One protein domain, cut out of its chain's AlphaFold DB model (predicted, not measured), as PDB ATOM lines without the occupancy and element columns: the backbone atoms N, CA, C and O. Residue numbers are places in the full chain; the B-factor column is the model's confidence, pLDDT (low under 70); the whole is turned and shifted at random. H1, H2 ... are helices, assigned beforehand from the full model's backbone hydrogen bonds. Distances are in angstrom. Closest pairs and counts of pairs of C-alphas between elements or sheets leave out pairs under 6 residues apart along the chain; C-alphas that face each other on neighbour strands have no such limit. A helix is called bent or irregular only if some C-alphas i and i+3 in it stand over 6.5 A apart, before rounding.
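AT A GLANCE: This is residues 152 to 254 of the 701 residues of an uncharacterized protein of Cellulophaga fucicola (UniProt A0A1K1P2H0). Four helices, H1, H5, H6 and H7, run roughly along the longest axis and pack one on the next in a staggered stack, with H5 and H6 in the middle, H1 packed on H5 and H7 packed on H6 at the far side. From the end of H1 the short helices H2 and H3 lead across to H6, where H4 packs at a slant. The printed part has 103 residues with seven named helices, H1 to H7 in order, and no named strand; the class is all helix. It is compact, with a radius of gyration of the C-alphas of 12.7 A and spans of 37 by 28 by 20 A.

IN THESE COORDINATES: H1, residues 152 to 164, begins at C-alpha 152 (193.608, 224.619, 344.083) and is 18.4 A long. H2 is residues 170 to 173, H3 residues 175 to 178, and H4 residues 180 to 187. H5, residues 191 to 212, is the longest at 30.2 A and ends at C-alpha 212 (216.245, 234.049, 353.917); it is irregular, with C-alphas 193 and 196 7.8 A apart. H6, residues 219 to 231, spans 20.3 A; it is neither bent nor irregular, but only just: C-alphas 227 and 230 are 6.3 A apart. H7, residues 237 to 251, spans 20.5 A and ends at C-alpha 251 (211.857, 244.299, 343.776).

HOW THE PARTS SIT: H6 is the hub, touching four other helices. H6 and H7 touch, closest at the C-alphas of Phe 226 and Ala 247, 5.0 A, as a hairpin at a shallow tilt of 25 degrees, opposite ways. H5, with residues 202 to 212 alone, touches H6 in another hairpin, also at a shallow tilt of 25 degrees; the closest C-alphas, of Thr 212 and Phe 219, are 6.9 A apart. H4 touches H6 at a steep tilt of 39 degrees, the same way, with the C-alphas of Lys 180 and Asn 228 closest at 5.9 A. H3 touches residues 221 to 225 of H6, the C-alphas of Ala 178 and Ala 225 being closest at 4.6 A. H1 touches H5 at a shallow tilt of 16 degrees, the same way, closest at the C-alphas of Thr 159 and Tyr 201, 4.8 A. H1 and H2 only just touch, with 3 pairs of C-alphas within 8 A, the closest being Val 162 and Leu 170 at 6.4 A. The helix packing is mostly aligned, 3 of 4 touching pairs with a tilt being shallow. H5 and H7 are near each other, while H1 is apart from H6 and H7. In H1, H4 and H7 every O i to N i+4 pair is within hydrogen-bond range; H5 has 16 of 18, H6 4 of 9 beside 7 of 10 O i to N i+3 pairs, and H2 and H3 are too short for such a pair.

THE WHOLE: The two C-alphas farthest apart, of Gly 192 and Leu 215, are 37.3 A apart. The printed part has no cut and no long link. Mean pLDDT of the printed part is 77.4; 13 residues are under 70, among them 191 to 193 and 250 to 254.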
ATOM      1  N   LYS A 152     193.625 224.154 342.688       83.81
ATOM      2  CA  LYS A 152     193.608 224.619 344.083       83.81
ATOM      3  C   LYS A 152     194.430 223.697 344.987       83.81
ATOM      4  O   LYS A 152     195.259 224.186 345.746       83.81
ATOM      5  N   SER A 153     194.231 222.383 344.891       76.19
ATOM      6  CA  SER A 153     194.988 221.397 345.671       76.19
ATOM      7  C   SER A 153     196.492 221.508 345.408       76.19
ATOM      8  O   SER A 153     197.277 221.541 346.353       76.19
ATOM      9  N   GLN A 154     196.902 221.658 344.146       85.69
ATOM     10  CA  GLN A 154     198.308 221.876 343.814       85.69
ATOM     11  C   GLN A 154     198.844 223.202 344.371       85.69
ATOM     12  O   GLN A 154     199.972 223.250 344.861       85.69
ATOM     13  N   ALA A 155     198.038 224.268 344.355       81.00
ATOM     14  CA  ALA A 155     198.407 225.547 344.954       81.00
ATOM     15  C   ALA A 155     198.607 225.440 346.475       81.00
ATOM     16  O   ALA A 155     199.556 226.017 347.013       81.00
ATOM     17  N   ASP A 156     197.754 224.674 347.158       75.44
ATOM     18  CA  ASP A 156     197.862 224.402 348.593       75.44
ATOM     19  C   ASP A 156     199.134 223.583 348.902       75.44
ATOM     20  O   ASP A 156     199.904 223.960 349.787       75.44
ATOM     21  N   ILE A 157     199.433 222.544 348.108       80.00
ATOM     22  CA  ILE A 157     200.670 221.743 348.219       80.00
ATOM     23  C   ILE A 157     201.914 222.615 348.020       80.00
ATOM     24  O   ILE A 157     202.879 222.521 348.779       80.00
ATOM     25  N   ILE A 158     201.915 223.478 347.003       82.88
ATOM     26  CA  ILE A 158     203.025 224.404 346.743       82.88
ATOM     27  C   ILE A 158     203.184 225.389 347.908       82.88
ATOM     28  O   ILE A 158     204.302 225.643 348.352       82.88
ATOM     29  N   THR A 159     202.083 225.900 348.455       80.50
ATOM     30  CA  THR A 159     202.099 226.794 349.625       80.50
ATOM     31  C   THR A 159     202.693 226.114 350.856       80.50
ATOM     32  O   THR A 159     203.506 226.709 351.574       80.50
ATOM     33  N   GLU A 160     202.338 224.852 351.091       79.81
ATOM     34  CA  GLU A 160     202.923 224.054 352.164       79.81
ATOM     35  C   GLU A 160     204.422 223.844 351.937       79.81
ATOM     36  O   GLU A 160     205.212 224.141 352.837       79.81
ATOM     37  N   LYS A 161     204.832 223.448 350.721       81.94
ATOM     38  CA  LYS A 161     206.249 223.312 350.343       81.94
ATOM     39  C   LYS A 161     207.032 224.594 350.611       81.94
ATOM     40  O   LYS A 161     208.113 224.518 351.191       81.94
ATOM     41  N   VAL A 162     206.492 225.763 350.262       80.00
ATOM     42  CA  VAL A 162     207.117 227.063 350.570       80.00
ATOM     43  C   VAL A 162     207.278 227.255 352.078       80.00
ATOM     44  O   VAL A 162     208.340 227.659 352.553       80.00
ATOM     45  N   SER A 163     206.233 226.943 352.845       78.38
ATOM     46  CA  SER A 163     206.197 227.156 354.294       78.38
ATOM     47  C   SER A 163     207.232 226.302 355.035       78.38
ATOM     48  O   SER A 163     207.925 226.806 355.929       78.38
ATOM     49  N   ILE A 164     207.362 225.030 354.637       78.69
ATOM     50  CA  ILE A 164     208.263 224.046 355.258       78.69
ATOM     51  C   ILE A 164     209.668 224.024 354.649       78.69
ATOM     52  O   ILE A 164     210.531 223.318 355.168       78.69
ATOM     53  N   SER A 165     209.902 224.751 353.550       75.44
ATOM     54  CA  SER A 165     211.216 224.790 352.905       75.44
ATOM     55  C   SER A 165     212.272 225.300 353.876       75.44
ATOM     56  O   SER A 165     212.083 226.308 354.564       75.44
ATOM     57  N   GLU A 166     213.399 224.595 353.908       82.31
ATOM     58  CA  GLU A 166     214.575 225.037 354.640       82.31
ATOM     59  C   GLU A 166     215.154 226.284 353.974       82.31
ATOM     60  O   GLU A 166     214.901 226.583 352.800       82.31
ATOM     61  N   ASN A 167     215.901 227.057 354.752       81.38
ATOM     62  CA  ASN A 167     216.476 228.291 354.256       81.38
ATOM     63  C   ASN A 167     217.520 227.983 353.166       81.38
ATOM     64  O   ASN A 167     218.493 227.286 353.447       81.38
ATOM     65  N   GLY A 168     217.353 228.528 351.958       74.06
ATOM     66  CA  GLY A 168     218.269 228.296 350.838       74.06
ATOM     67  C   GLY A 168     217.878 227.150 349.901       74.06
ATOM     68  O   GLY A 168     218.570 226.946 348.909       74.06
ATOM     69  N   GLU A 169     216.797 226.419 350.191       84.44
ATOM     70  CA  GLU A 169     216.382 225.228 349.433       84.44
ATOM     71  C   GLU A 169     215.031 225.375 348.714       84.44
ATOM     72  O   GLU A 169     214.549 224.413 348.105       84.44
ATOM     73  N   LEU A 170     214.390 226.546 348.777       84.25
ATOM     74  CA  LEU A 170     213.053 226.729 348.211       84.25
ATOM     75  C   LEU A 170     213.043 226.504 346.703       84.25
ATOM     76  O   LEU A 170     212.183 225.785 346.206       84.25
ATOM     77  N   ILE A 171     213.983 227.099 345.972       84.81
ATOM     78  CA  ILE A 171     213.986 227.006 344.505       84.81
ATOM     79  C   ILE A 171     214.295 225.583 344.035       84.81
ATOM     80  O   ILE A 171     213.754 225.141 343.024       84.81
ATOM     81  N   MET A 172     215.104 224.843 344.796       79.25
ATOM     82  CA  MET A 172     215.375 223.432 344.531       79.25
ATOM     83  C   MET A 172     214.122 222.569 344.740       79.25
ATOM     84  O   MET A 172     213.804 221.728 343.901       79.25
ATOM     85  N   LYS A 173     213.392 222.777 345.845       79.50
ATOM     86  CA  LYS A 173     212.218 221.961 346.212       79.50
ATOM     87  C   LYS A 173     210.929 222.382 345.504       79.50
ATOM     88  O   LYS A 173     210.019 221.566 345.349       79.50
ATOM     89  N   CYS A 174     210.832 223.651 345.129       86.25
ATOM     90  CA  CYS A 174     209.637 224.260 344.565       86.25
ATOM     91  C   CYS A 174     209.999 225.350 343.534       86.25
ATOM     92  O   CYS A 174     209.781 226.541 343.776       86.25
ATOM     93  N   PRO A 175     210.562 224.977 342.370       83.88
ATOM     94  CA  PRO A 175     210.920 225.936 341.321       83.88
ATOM     95  C   PRO A 175     209.701 226.661 340.723       83.88
ATOM     96  O   PRO A 175     209.850 227.737 340.143       83.88
ATOM     97  N   GLU A 176     208.492 226.115 340.892       87.00
ATOM     98  CA  GLU A 176     207.231 226.652 340.363       87.00
ATOM     99  C   GLU A 176     206.986 228.102 340.789       87.00
ATOM    100  O   GLU A 176     206.452 228.902 340.017       87.00
ATOM    101  N   VAL A 177     207.437 228.477 341.992       84.56
ATOM    102  CA  VAL A 177     207.248 229.826 342.547       84.56
ATOM    103  C   VAL A 177     207.919 230.917 341.713       84.56
ATOM    104  O   VAL A 177     207.507 232.077 341.770       84.56
ATOM    105  N   ALA A 178     208.944 230.569 340.930       82.50
ATOM    106  CA  ALA A 178     209.646 231.509 340.065       82.50
ATOM    107  C   ALA A 178     208.901 231.771 338.743       82.50
ATOM    108  O   ALA A 178     209.143 232.796 338.093       82.50
ATOM    109  N   TYR A 179     207.982 230.888 338.344       83.88
ATOM    110  CA  TYR A 179     207.350 230.942 337.032       83.88
ATOM    111  C   TYR A 179     206.168 231.910 336.991       83.88
ATOM    112  O   TYR A 179     205.218 231.843 337.767       83.88
ATOM    113  N   LYS A 180     206.196 232.810 336.005       87.19
ATOM    114  CA  LYS A 180     205.082 233.721 335.710       87.19
ATOM    115  C   LYS A 180     203.829 232.952 335.277       87.19
ATOM    116  O   LYS A 180     202.716 233.316 335.645       87.19
ATOM    117  N   THR A 181     204.031 231.888 334.506       86.50
ATOM    118  CA  THR A 181     202.985 231.000 333.992       86.50
ATOM    119  C   THR A 181     202.271 230.250 335.116       86.50
ATOM    120  O   THR A 181     201.065 230.067 335.030       86.50
ATOM    121  N   TYR A 182     202.944 229.951 336.232       90.62
ATOM    122  CA  TYR A 182     202.282 229.411 337.424       90.62
ATOM    123  C   TYR A 182     201.240 230.389 337.995       90.62
ATOM    124  O   TYR A 182     200.115 229.997 338.285       90.62
ATOM    125  N   ILE A 183     201.550 231.689 338.078       89.31
ATOM    126  CA  ILE A 183     200.566 232.690 338.528       89.31
ATOM    127  C   ILE A 183     199.387 232.807 337.557       89.31
ATOM    128  O   ILE A 183     198.242 232.908 337.994       89.31
ATOM    129  N   TYR A 184     199.644 232.754 336.248       89.00
ATOM    130  CA  TYR A 184     198.564 232.746 335.259       89.00
ATOM    131  C   TYR A 184     197.687 231.504 335.362       89.00
ATOM    132  O   TYR A 184     196.467 231.629 335.294       89.00
ATOM    133  N   LEU A 185     198.282 230.341 335.621       93.38
ATOM    134  CA  LEU A 185     197.542 229.121 335.903       93.38
ATOM    135  C   LEU A 185     196.619 229.299 337.117       93.38
ATOM    136  O   LEU A 185     195.435 228.986 337.023       93.38
ATOM    137  N   LEU A 186     197.097 229.887 338.223       89.25
ATOM    138  CA  LEU A 186     196.246 230.177 339.389       89.25
ATOM    139  C   LEU A 186     195.089 231.141 339.071       89.25
ATOM    140  O   LEU A 186     194.055 231.103 339.737       89.25
ATOM    141  N   ASN A 187     195.243 232.020 338.078       87.75
ATOM    142  CA  ASN A 187     194.186 232.939 337.645       87.75
ATOM    143  C   ASN A 187     193.138 232.285 336.737       87.75
ATOM    144  O   ASN A 187     192.054 232.835 336.587       87.75
ATOM    145  N   THR A 188     193.407 231.101 336.184       85.50
ATOM    146  CA  THR A 188     192.378 230.345 335.449       85.50
ATOM    147  C   THR A 188     191.267 229.821 336.365       85.50
ATOM    148  O   THR A 188     190.185 229.489 335.892       85.50
ATOM    149  N   VAL A 189     191.519 229.748 337.677       80.56
ATOM    150  CA  VAL A 189     190.555 229.275 338.674       80.56
ATOM    151  C   VAL A 189     189.713 230.435 339.195       80.56
ATOM    152  O   VAL A 189     190.235 231.495 339.545       80.56
ATOM    153  N   SER A 190     188.402 230.208 339.311       74.69
ATOM    154  CA  SER A 190     187.465 231.192 339.863       74.69
ATOM    155  C   SER A 190     187.901 231.705 341.241       74.69
ATOM    156  O   SER A 190     188.260 230.930 342.134       74.69
ATOM    157  N   LEU A 191     187.804 233.024 341.448       66.69
ATOM    158  CA  LEU A 191     188.190 233.675 342.704       66.69
ATOM    159  C   LEU A 191     187.435 233.116 343.917       66.69
ATOM    160  O   LEU A 191     188.029 233.015 344.989       66.69
ATOM    161  N   GLY A 192     186.175 232.700 343.755       62.16
ATOM    162  CA  GLY A 192     185.399 232.088 344.841       62.16
ATOM    163  C   GLY A 192     186.011 230.789 345.383       62.16
ATOM    164  O   GLY A 192     185.763 230.436 346.528       62.16
ATOM    165  N   VAL A 193     186.851 230.115 344.590       64.75
ATOM    166  CA  VAL A 193     187.472 228.828 344.937       64.75
ATOM    167  C   VAL A 193     188.905 229.007 345.451       64.75
ATOM    168  O   VAL A 193     189.298 228.360 346.419       64.75
ATOM    169  N   ILE A 194     189.696 229.885 344.821       74.94
ATOM    170  CA  ILE A 194     191.157 229.931 345.029       74.94
ATOM    171  C   ILE A 194     191.663 231.130 345.846       74.94
ATOM    172  O   ILE A 194     192.854 231.207 346.146       74.94
ATOM    173  N   SER A 195     190.797 232.079 346.229       70.19
ATOM    174  CA  SER A 195     191.235 233.322 346.897       70.19
ATOM    175  C   SER A 195     192.059 233.074 348.162       70.19
ATOM    176  O   SER A 195     193.099 233.705 348.339       70.19
ATOM    177  N   LYS A 196     191.634 232.134 349.015       75.56
ATOM    178  CA  LYS A 196     192.362 231.790 350.243       75.56
ATOM    179  C   LYS A 196     193.739 231.198 349.933       75.56
ATOM    180  O   LYS A 196     194.731 231.703 350.438       75.56
ATOM    181  N   SER A 197     193.812 230.225 349.025       78.69
ATOM    182  CA  SER A 197     195.073 229.605 348.597       78.69
ATOM    183  C   SER A 197     196.057 230.628 348.015       78.69
ATOM    184  O   SER A 197     197.245 230.585 348.321       78.69
ATOM    185  N   LYS A 198     195.577 231.614 347.240       80.75
ATOM    186  CA  LYS A 198     196.408 232.731 346.750       80.75
ATOM    187  C   LYS A 198     196.959 233.594 347.894       80.75
ATOM    188  O   LYS A 198     198.125 233.982 347.856       80.75
ATOM    189  N   MET A 199     196.142 233.893 348.909       76.56
ATOM    190  CA  MET A 199     196.572 234.660 350.086       76.56
ATOM    191  C   MET A 199     197.577 233.891 350.945       76.56
ATOM    192  O   MET A 199     198.583 234.470 351.367       76.56
ATOM    193  N   ASP A 200     197.331 232.602 351.167       78.75
ATOM    194  CA  ASP A 200     198.206 231.723 351.939       78.75
ATOM    195  C   ASP A 200     199.556 231.554 351.220       78.75
ATOM    196  O   ASP A 200     200.603 231.718 351.845       78.75
ATOM    197  N   TYR A 201     199.548 231.372 349.893       87.44
ATOM    198  CA  TYR A 201     200.752 231.351 349.055       87.44
ATOM    199  C   TYR A 201     201.590 232.629 349.202       87.44
ATOM    200  O   TYR A 201     202.794 232.569 349.466       87.44
ATOM    201  N   VAL A 202     200.958 233.802 349.066       82.00
ATOM    202  CA  VAL A 202     201.652 235.092 349.214       82.00
ATOM    203  C   VAL A 202     202.228 235.244 350.623       82.00
ATOM    204  O   VAL A 202     203.362 235.701 350.772       82.00
ATOM    205  N   SER A 203     201.480 234.834 351.648       78.38
ATOM    206  CA  SER A 203     201.922 234.898 353.044       78.38
ATOM    207  C   SER A 203     203.129 233.989 353.292       78.38
ATOM    208  O   SER A 203     204.143 234.456 353.810       78.38
ATOM    209  N   ALA A 204     203.076 232.738 352.824       80.94
ATOM    210  CA  ALA A 204     204.177 231.782 352.928       80.94
ATOM    211  C   ALA A 204     205.451 232.293 352.237       80.94
ATOM    212  O   ALA A 204     206.546 232.209 352.792       80.94
ATOM    213  N   MET A 205     205.313 232.892 351.051       84.94
ATOM    214  CA  MET A 205     206.434 233.490 350.326       84.94
ATOM    215  C   MET A 205     207.028 234.707 351.053       84.94
ATOM    216  O   MET A 205     208.251 234.865 351.071       84.94
ATOM    217  N   ILE A 206     206.199 235.559 351.672       78.88
ATOM    218  CA  ILE A 206     206.655 236.684 352.512       78.88
ATOM    219  C   ILE A 206     207.435 236.174 353.726       78.88
ATOM    220  O   ILE A 206     208.523 236.682 354.013       78.88
ATOM    221  N   ASP A 207     206.917 235.158 354.410       78.25
ATOM    222  CA  ASP A 207     207.577 234.555 355.569       78.25
ATOM    223  C   ASP A 207     208.895 233.885 355.185       78.25
ATOM    224  O   ASP A 207     209.900 234.031 355.887       78.25
ATOM    225  N   TYR A 208     208.929 233.196 354.042       80.75
ATOM    226  CA  TYR A 208     210.157 232.636 353.494       80.75
ATOM    227  C   TYR A 208     211.192 233.729 353.214       80.75
ATOM    228  O   TYR A 208     212.303 233.687 353.742       80.75
ATOM    229  N   TYR A 209     210.798 234.760 352.463       79.88
ATOM    230  CA  TYR A 209     211.656 235.892 352.125       79.88
ATOM    231  C   TYR A 209     212.244 236.571 353.367       79.88
ATOM    232  O   TYR A 209     213.438 236.866 353.402       79.88
ATOM    233  N   ASN A 210     211.438 236.801 354.406       76.56
ATOM    234  CA  ASN A 210     211.901 237.455 355.630       76.56
ATOM    235  C   ASN A 210     212.952 236.626 356.387       76.56
ATOM    236  O   ASN A 210     213.828 237.211 357.025       76.56
ATOM    237  N   ARG A 211     212.888 235.290 356.304       77.94
ATOM    238  CA  ARG A 211     213.859 234.381 356.935       77.94
ATOM    239  C   ARG A 211     215.158 234.243 356.138       77.94
ATOM    240  O   ARG A 211     216.211 234.066 356.743       77.94
ATOM    241  N   THR A 212     215.101 234.336 354.808       71.69
ATOM    242  CA  THR A 212     216.245 234.049 353.917       71.69
ATOM    243  C   THR A 212     216.914 235.286 353.317       71.69
ATOM    244  O   THR A 212     217.930 235.176 352.623       71.69
ATOM    245  N   LYS A 213     216.373 236.482 353.582       75.06
ATOM    246  CA  LYS A 213     216.799 237.735 352.949       75.06
ATOM    247  C   LYS A 213     218.308 237.974 353.022       75.06
ATOM    248  O   LYS A 213     218.844 238.172 354.106       75.06
ATOM    249  N   ASN A 214     218.955 238.095 351.857       71.19
ATOM    250  CA  ASN A 214     220.395 238.358 351.693       71.19
ATOM    251  C   ASN A 214     221.336 237.319 352.340       71.19
ATOM    252  O   ASN A 214     222.514 237.614 352.527       71.19
ATOM    253  N   LEU A 215     220.834 236.132 352.690       68.88
ATOM    254  CA  LEU A 215     221.619 235.090 353.360       68.88
ATOM    255  C   LEU A 215     221.958 233.910 352.438       68.88
ATOM    256  O   LEU A 215     222.959 233.241 352.665       68.88
ATOM    257  N   TYR A 216     221.160 233.680 351.390       76.94
ATOM    258  CA  TYR A 216     221.256 232.496 350.527       76.94
ATOM    259  C   TYR A 216     221.317 232.869 349.039       76.94
ATOM    260  O   TYR A 216     220.790 233.903 348.621       76.94
ATOM    261  N   SER A 217     221.956 232.021 348.228       72.56
ATOM    262  CA  SER A 217     222.194 232.238 346.788       72.56
ATOM    263  C   SER A 217     220.902 232.356 345.966       72.56
ATOM    264  O   SER A 217     220.822 233.162 345.035       72.56
ATOM    265  N   GLU A 218     219.854 231.632 346.356       76.00
ATOM    266  CA  GLU A 218     218.531 231.665 345.718       76.00
ATOM    267  C   GLU A 218     217.750 232.972 345.945       76.00
ATOM    268  O   GLU A 218     216.735 233.209 345.286       76.00
ATOM    269  N   PHE A 219     218.222 233.866 346.825       73.62
ATOM    270  CA  PHE A 219     217.524 235.106 347.175       73.62
ATOM    271  C   PHE A 219     217.147 235.951 345.951       73.62
ATOM    272  O   PHE A 219     216.064 236.529 345.901       73.62
ATOM    273  N   SER A 220     218.013 236.004 344.935       72.00
ATOM    274  CA  SER A 220     217.745 236.758 343.703       72.00
ATOM    275  C   SER A 220     216.580 236.181 342.882       72.00
ATOM    276  O   SER A 220     215.821 236.938 342.267       72.00
ATOM    277  N   VAL A 221     216.401 234.858 342.912       75.62
ATOM    278  CA  VAL A 221     215.304 234.142 342.248       75.62
ATOM    279  C   VAL A 221     214.015 234.310 343.051       75.62
ATOM    280  O   VAL A 221     212.986 234.669 342.479       75.62
ATOM    281  N   VAL A 222     214.085 234.198 344.381       77.06
ATOM    282  CA  VAL A 222     212.960 234.503 345.282       77.06
ATOM    283  C   VAL A 222     212.507 235.957 345.100       77.06
ATOM    284  O   VAL A 222     211.322 236.227 344.938       77.06
ATOM    285  N   GLN A 223     213.430 236.916 345.002       71.81
ATOM    286  CA  GLN A 223     213.110 238.321 344.721       71.81
ATOM    287  C   GLN A 223     212.422 238.505 343.355       71.81
ATOM    288  O   GLN A 223     211.547 239.366 343.207       71.81
ATOM    289  N   ARG A 224     212.805 237.712 342.344       73.50
ATOM    290  CA  ARG A 224     212.163 237.715 341.021       73.50
ATOM    291  C   ARG A 224     210.732 237.172 341.107       73.50
ATOM    292  O   ARG A 224     209.849 237.800 340.527       73.50
ATOM    293  N   ALA A 225     210.491 236.112 341.883       80.12
ATOM    294  CA  ALA A 225     209.157 235.546 342.114       80.12
ATOM    295  C   ALA A 225     208.159 236.588 342.658       80.12
ATOM    296  O   ALA A 225     207.028 236.677 342.184       80.12
ATOM    297  N   PHE A 226     208.599 237.478 343.557       80.31
ATOM    298  CA  PHE A 226     207.754 238.556 344.099       80.31
ATOM    299  C   PHE A 226     207.250 239.540 343.038       80.31
ATOM    300  O   PHE A 226     206.205 240.163 343.222       80.31
ATOM    301  N   ARG A 227     207.947 239.688 341.902       78.19
ATOM    302  CA  ARG A 227     207.458 240.531 340.797       78.19
ATOM    303  C   ARG A 227     206.166 239.979 340.202       78.19
ATOM    304  O   ARG A 227     205.346 240.766 339.728       78.19
ATOM    305  N   ASN A 228     205.967 238.663 340.280       82.69
ATOM    306  CA  ASN A 228     204.781 237.994 339.764       82.69
ATOM    307  C   ASN A 228     203.540 238.259 340.634       82.69
ATOM    308  O   ASN A 228     202.429 238.112 340.138       82.69
ATOM    309  N   PHE A 229     203.681 238.747 341.876       83.62
ATOM    310  CA  PHE A 229     202.526 239.062 342.737       83.62
ATOM    311  C   PHE A 229     201.611 240.132 342.142       83.62
ATOM    312  O   PHE A 229     200.404 240.106 342.361       83.62
ATOM    313  N   LYS A 230     202.161 241.036 341.322       81.44
ATOM    314  CA  LYS A 230     201.377 242.042 340.581       81.44
ATOM    315  C   LYS A 230     200.392 241.429 339.584       81.44
ATOM    316  O   LYS A 230     199.484 242.121 339.136       81.44
ATOM    317  N   LEU A 231     200.621 240.177 339.196       84.56
ATOM    318  CA  LEU A 231     199.821 239.446 338.222       84.56
ATOM    319  C   LEU A 231     198.743 238.591 338.891       84.56
ATOM    320  O   LEU A 231     197.910 238.042 338.181       84.56
ATOM    321  N   ILE A 232     198.748 238.453 340.222       83.38
ATOM    322  CA  ILE A 232     197.746 237.656 340.932       83.38
ATOM    323  C   ILE A 232     196.408 238.395 340.879       83.38
ATOM    324  O   ILE A 232     196.279 239.518 341.373       83.38
ATOM    325  N   GLU A 233     195.401 237.748 340.301       79.12
ATOM    326  CA  GLU A 233     194.035 238.263 340.311       79.12
ATOM    327  C   GLU A 233     193.394 238.052 341.682       79.12
ATOM    328  O   GLU A 233     193.443 236.948 342.239       79.12
ATOM    329  N   VAL A 234     192.783 239.120 342.199       77.56
ATOM    330  CA  VAL A 234     192.131 239.187 343.511       77.56
ATOM    331  C   VAL A 234     190.849 240.009 343.433       77.56
ATOM    332  O   VAL A 234     190.713 240.881 342.579       77.56
ATOM    333  N   ALA A 235     189.922 239.743 344.354       69.81
ATOM    334  CA  ALA A 235     188.614 240.392 344.371       69.81
ATOM    335  C   ALA A 235     188.642 241.838 344.901       69.81
ATOM    336  O   ALA A 235     187.835 242.654 344.466       69.81
ATOM    337  N   SER A 236     189.545 242.174 345.833       75.19
ATOM    338  CA  SER A 236     189.602 243.512 346.439       75.19
ATOM    339  C   SER A 236     190.778 244.341 345.925       75.19
ATOM    340  O   SER A 236     191.907 243.857 345.795       75.19
ATOM    341  N   GLN A 237     190.516 245.627 345.684       65.81
ATOM    342  CA  GLN A 237     191.550 246.583 345.287       65.81
ATOM    343  C   GLN A 237     192.618 246.740 346.381       65.81
ATOM    344  O   GLN A 237     193.800 246.818 346.072       65.81
ATOM    345  N   GLU A 238     192.225 246.675 347.655       68.31
ATOM    346  CA  GLU A 238     193.150 246.731 348.795       68.31
ATOM    347  C   GLU A 238     194.180 245.590 348.774       68.31
ATOM    348  O   GLU A 238     195.377 245.826 348.950       68.31
ATOM    349  N   THR A 239     193.747 244.354 348.498       70.19
ATOM    350  CA  THR A 239     194.655 243.200 348.384       70.19
ATOM    351  C   THR A 239     195.567 243.345 347.168       70.19
ATOM    352  O   THR A 239     196.757 243.031 347.240       70.19
ATOM    353  N   LYS A 240     195.041 243.878 346.059       73.62
ATOM    354  CA  LYS A 240     195.818 244.143 344.843       73.62
ATOM    355  C   LYS A 240     196.921 245.174 345.096       73.62
ATOM    356  O   LYS A 240     198.069 244.960 344.702       73.62
ATOM    357  N   ASP A 241     196.596 246.252 345.805       68.44
ATOM    358  CA  ASP A 241     197.545 247.298 346.186       68.44
ATOM    359  C   ASP A 241     198.591 246.767 347.174       68.44
ATOM    360  O   ASP A 241     199.782 247.071 347.045       68.44
ATOM    361  N   PHE A 242     198.181 245.913 348.118       77.81
ATOM    362  CA  PHE A 242     199.095 245.219 349.023       77.81
ATOM    363  C   PHE A 242     200.093 244.334 348.260       77.81
ATOM    364  O   PHE A 242     201.303 244.462 348.474       77.81
ATOM    365  N   TYR A 243     199.631 243.502 347.321       80.31
ATOM    366  CA  TYR A 243     200.505 242.660 346.490       80.31
ATOM    367  C   TYR A 243     201.451 243.491 345.625       80.31
ATOM    368  O   TYR A 243     202.648 243.198 345.550       80.31
ATOM    369  N   ALA A 244     200.957 244.580 345.029       73.56
ATOM    370  CA  ALA A 244     201.787 245.504 344.265       73.56
ATOM    371  C   ALA A 244     202.861 246.174 345.138       73.56
ATOM    372  O   ALA A 244     204.017 246.295 344.717       73.56
ATOM    373  N   LYS A 245     202.510 246.569 346.368       73.88
ATOM    374  CA  LYS A 245     203.443 247.151 347.340       73.88
ATOM    375  C   LYS A 245     204.498 246.138 347.778       73.88
ATOM    376  O   LYS A 245     205.677 246.483 347.754       73.88
ATOM    377  N   ALA A 246     204.108 244.904 348.097       72.50
ATOM    378  CA  ALA A 246     205.035 243.823 348.435       72.50
ATOM    379  C   ALA A 246     206.018 243.547 347.282       72.50
ATOM    380  O   ALA A 246     207.235 243.547 347.486       72.50
ATOM    381  N   ALA A 247     205.509 243.437 346.050       77.44
ATOM    382  CA  ALA A 247     206.322 243.262 344.849       77.44
ATOM    383  C   ALA A 247     207.320 244.413 344.628       77.44
ATOM    384  O   ALA A 247     208.478 244.183 344.279       77.44
ATOM    385  N   ASN A 248     206.891 245.662 344.836       73.75
ATOM    386  CA  ASN A 248     207.739 246.847 344.671       73.75
ATOM    387  C   ASN A 248     208.799 246.969 345.774       73.75
ATOM    388  O   ASN A 248     209.949 247.302 345.487       73.75
ATOM    389  N   GLN A 249     208.438 246.688 347.026       70.69
ATOM    390  CA  GLN A 249     209.362 246.745 348.162       70.69
ATOM    391  C   GLN A 249     210.463 245.690 348.050       70.69
ATOM    392  O   GLN A 249     211.634 245.994 348.267       70.69
ATOM    393  N   VAL A 250     210.103 244.466 347.661       69.00
ATOM    394  CA  VAL A 250     211.076 243.393 347.443       69.00
ATOM    395  C   VAL A 250     211.870 243.631 346.158       69.00
ATOM    396  O   VAL A 250     213.090 243.499 346.155       69.00
ATOM    397  N   GLY A 251     211.223 244.083 345.080       54.69
ATOM    398  CA  GLY A 251     211.857 244.299 343.776       54.69
ATOM    399  C   GLY A 251     212.816 245.496 343.671       54.69
ATOM    400  O   GLY A 251     213.660 245.490 342.775       54.69
ATOM    401  N   SER A 252     212.721 246.496 344.558       54.12
ATOM    402  CA  SER A 252     213.528 247.739 344.530       54.12
ATOM    403  C   SER A 252     214.854 247.677 345.304       54.12
ATOM    404  O   SER A 252     215.692 248.566 345.161       54.12
ATOM    405  N   LEU A 253     215.114 246.600 346.052       52.69
ATOM    406  CA  LEU A 253     216.353 246.405 346.826       52.69
ATOM    407  C   LEU A 253     217.638 246.267 345.980       52.69
ATOM    408  O   LEU A 253     218.720 246.180 346.547       52.69
ATOM    409  N   ARG A 254     217.545 246.293 344.641       41.03
ATOM    410  CA  ARG A 254     218.711 246.359 343.739       41.03
ATOM    411  C   ARG A 254     219.350 247.754 343.636       41.03
ATOM    412  O   ARG A 254     220.505 247.832 343.244       41.03
TER     413      ARG A 254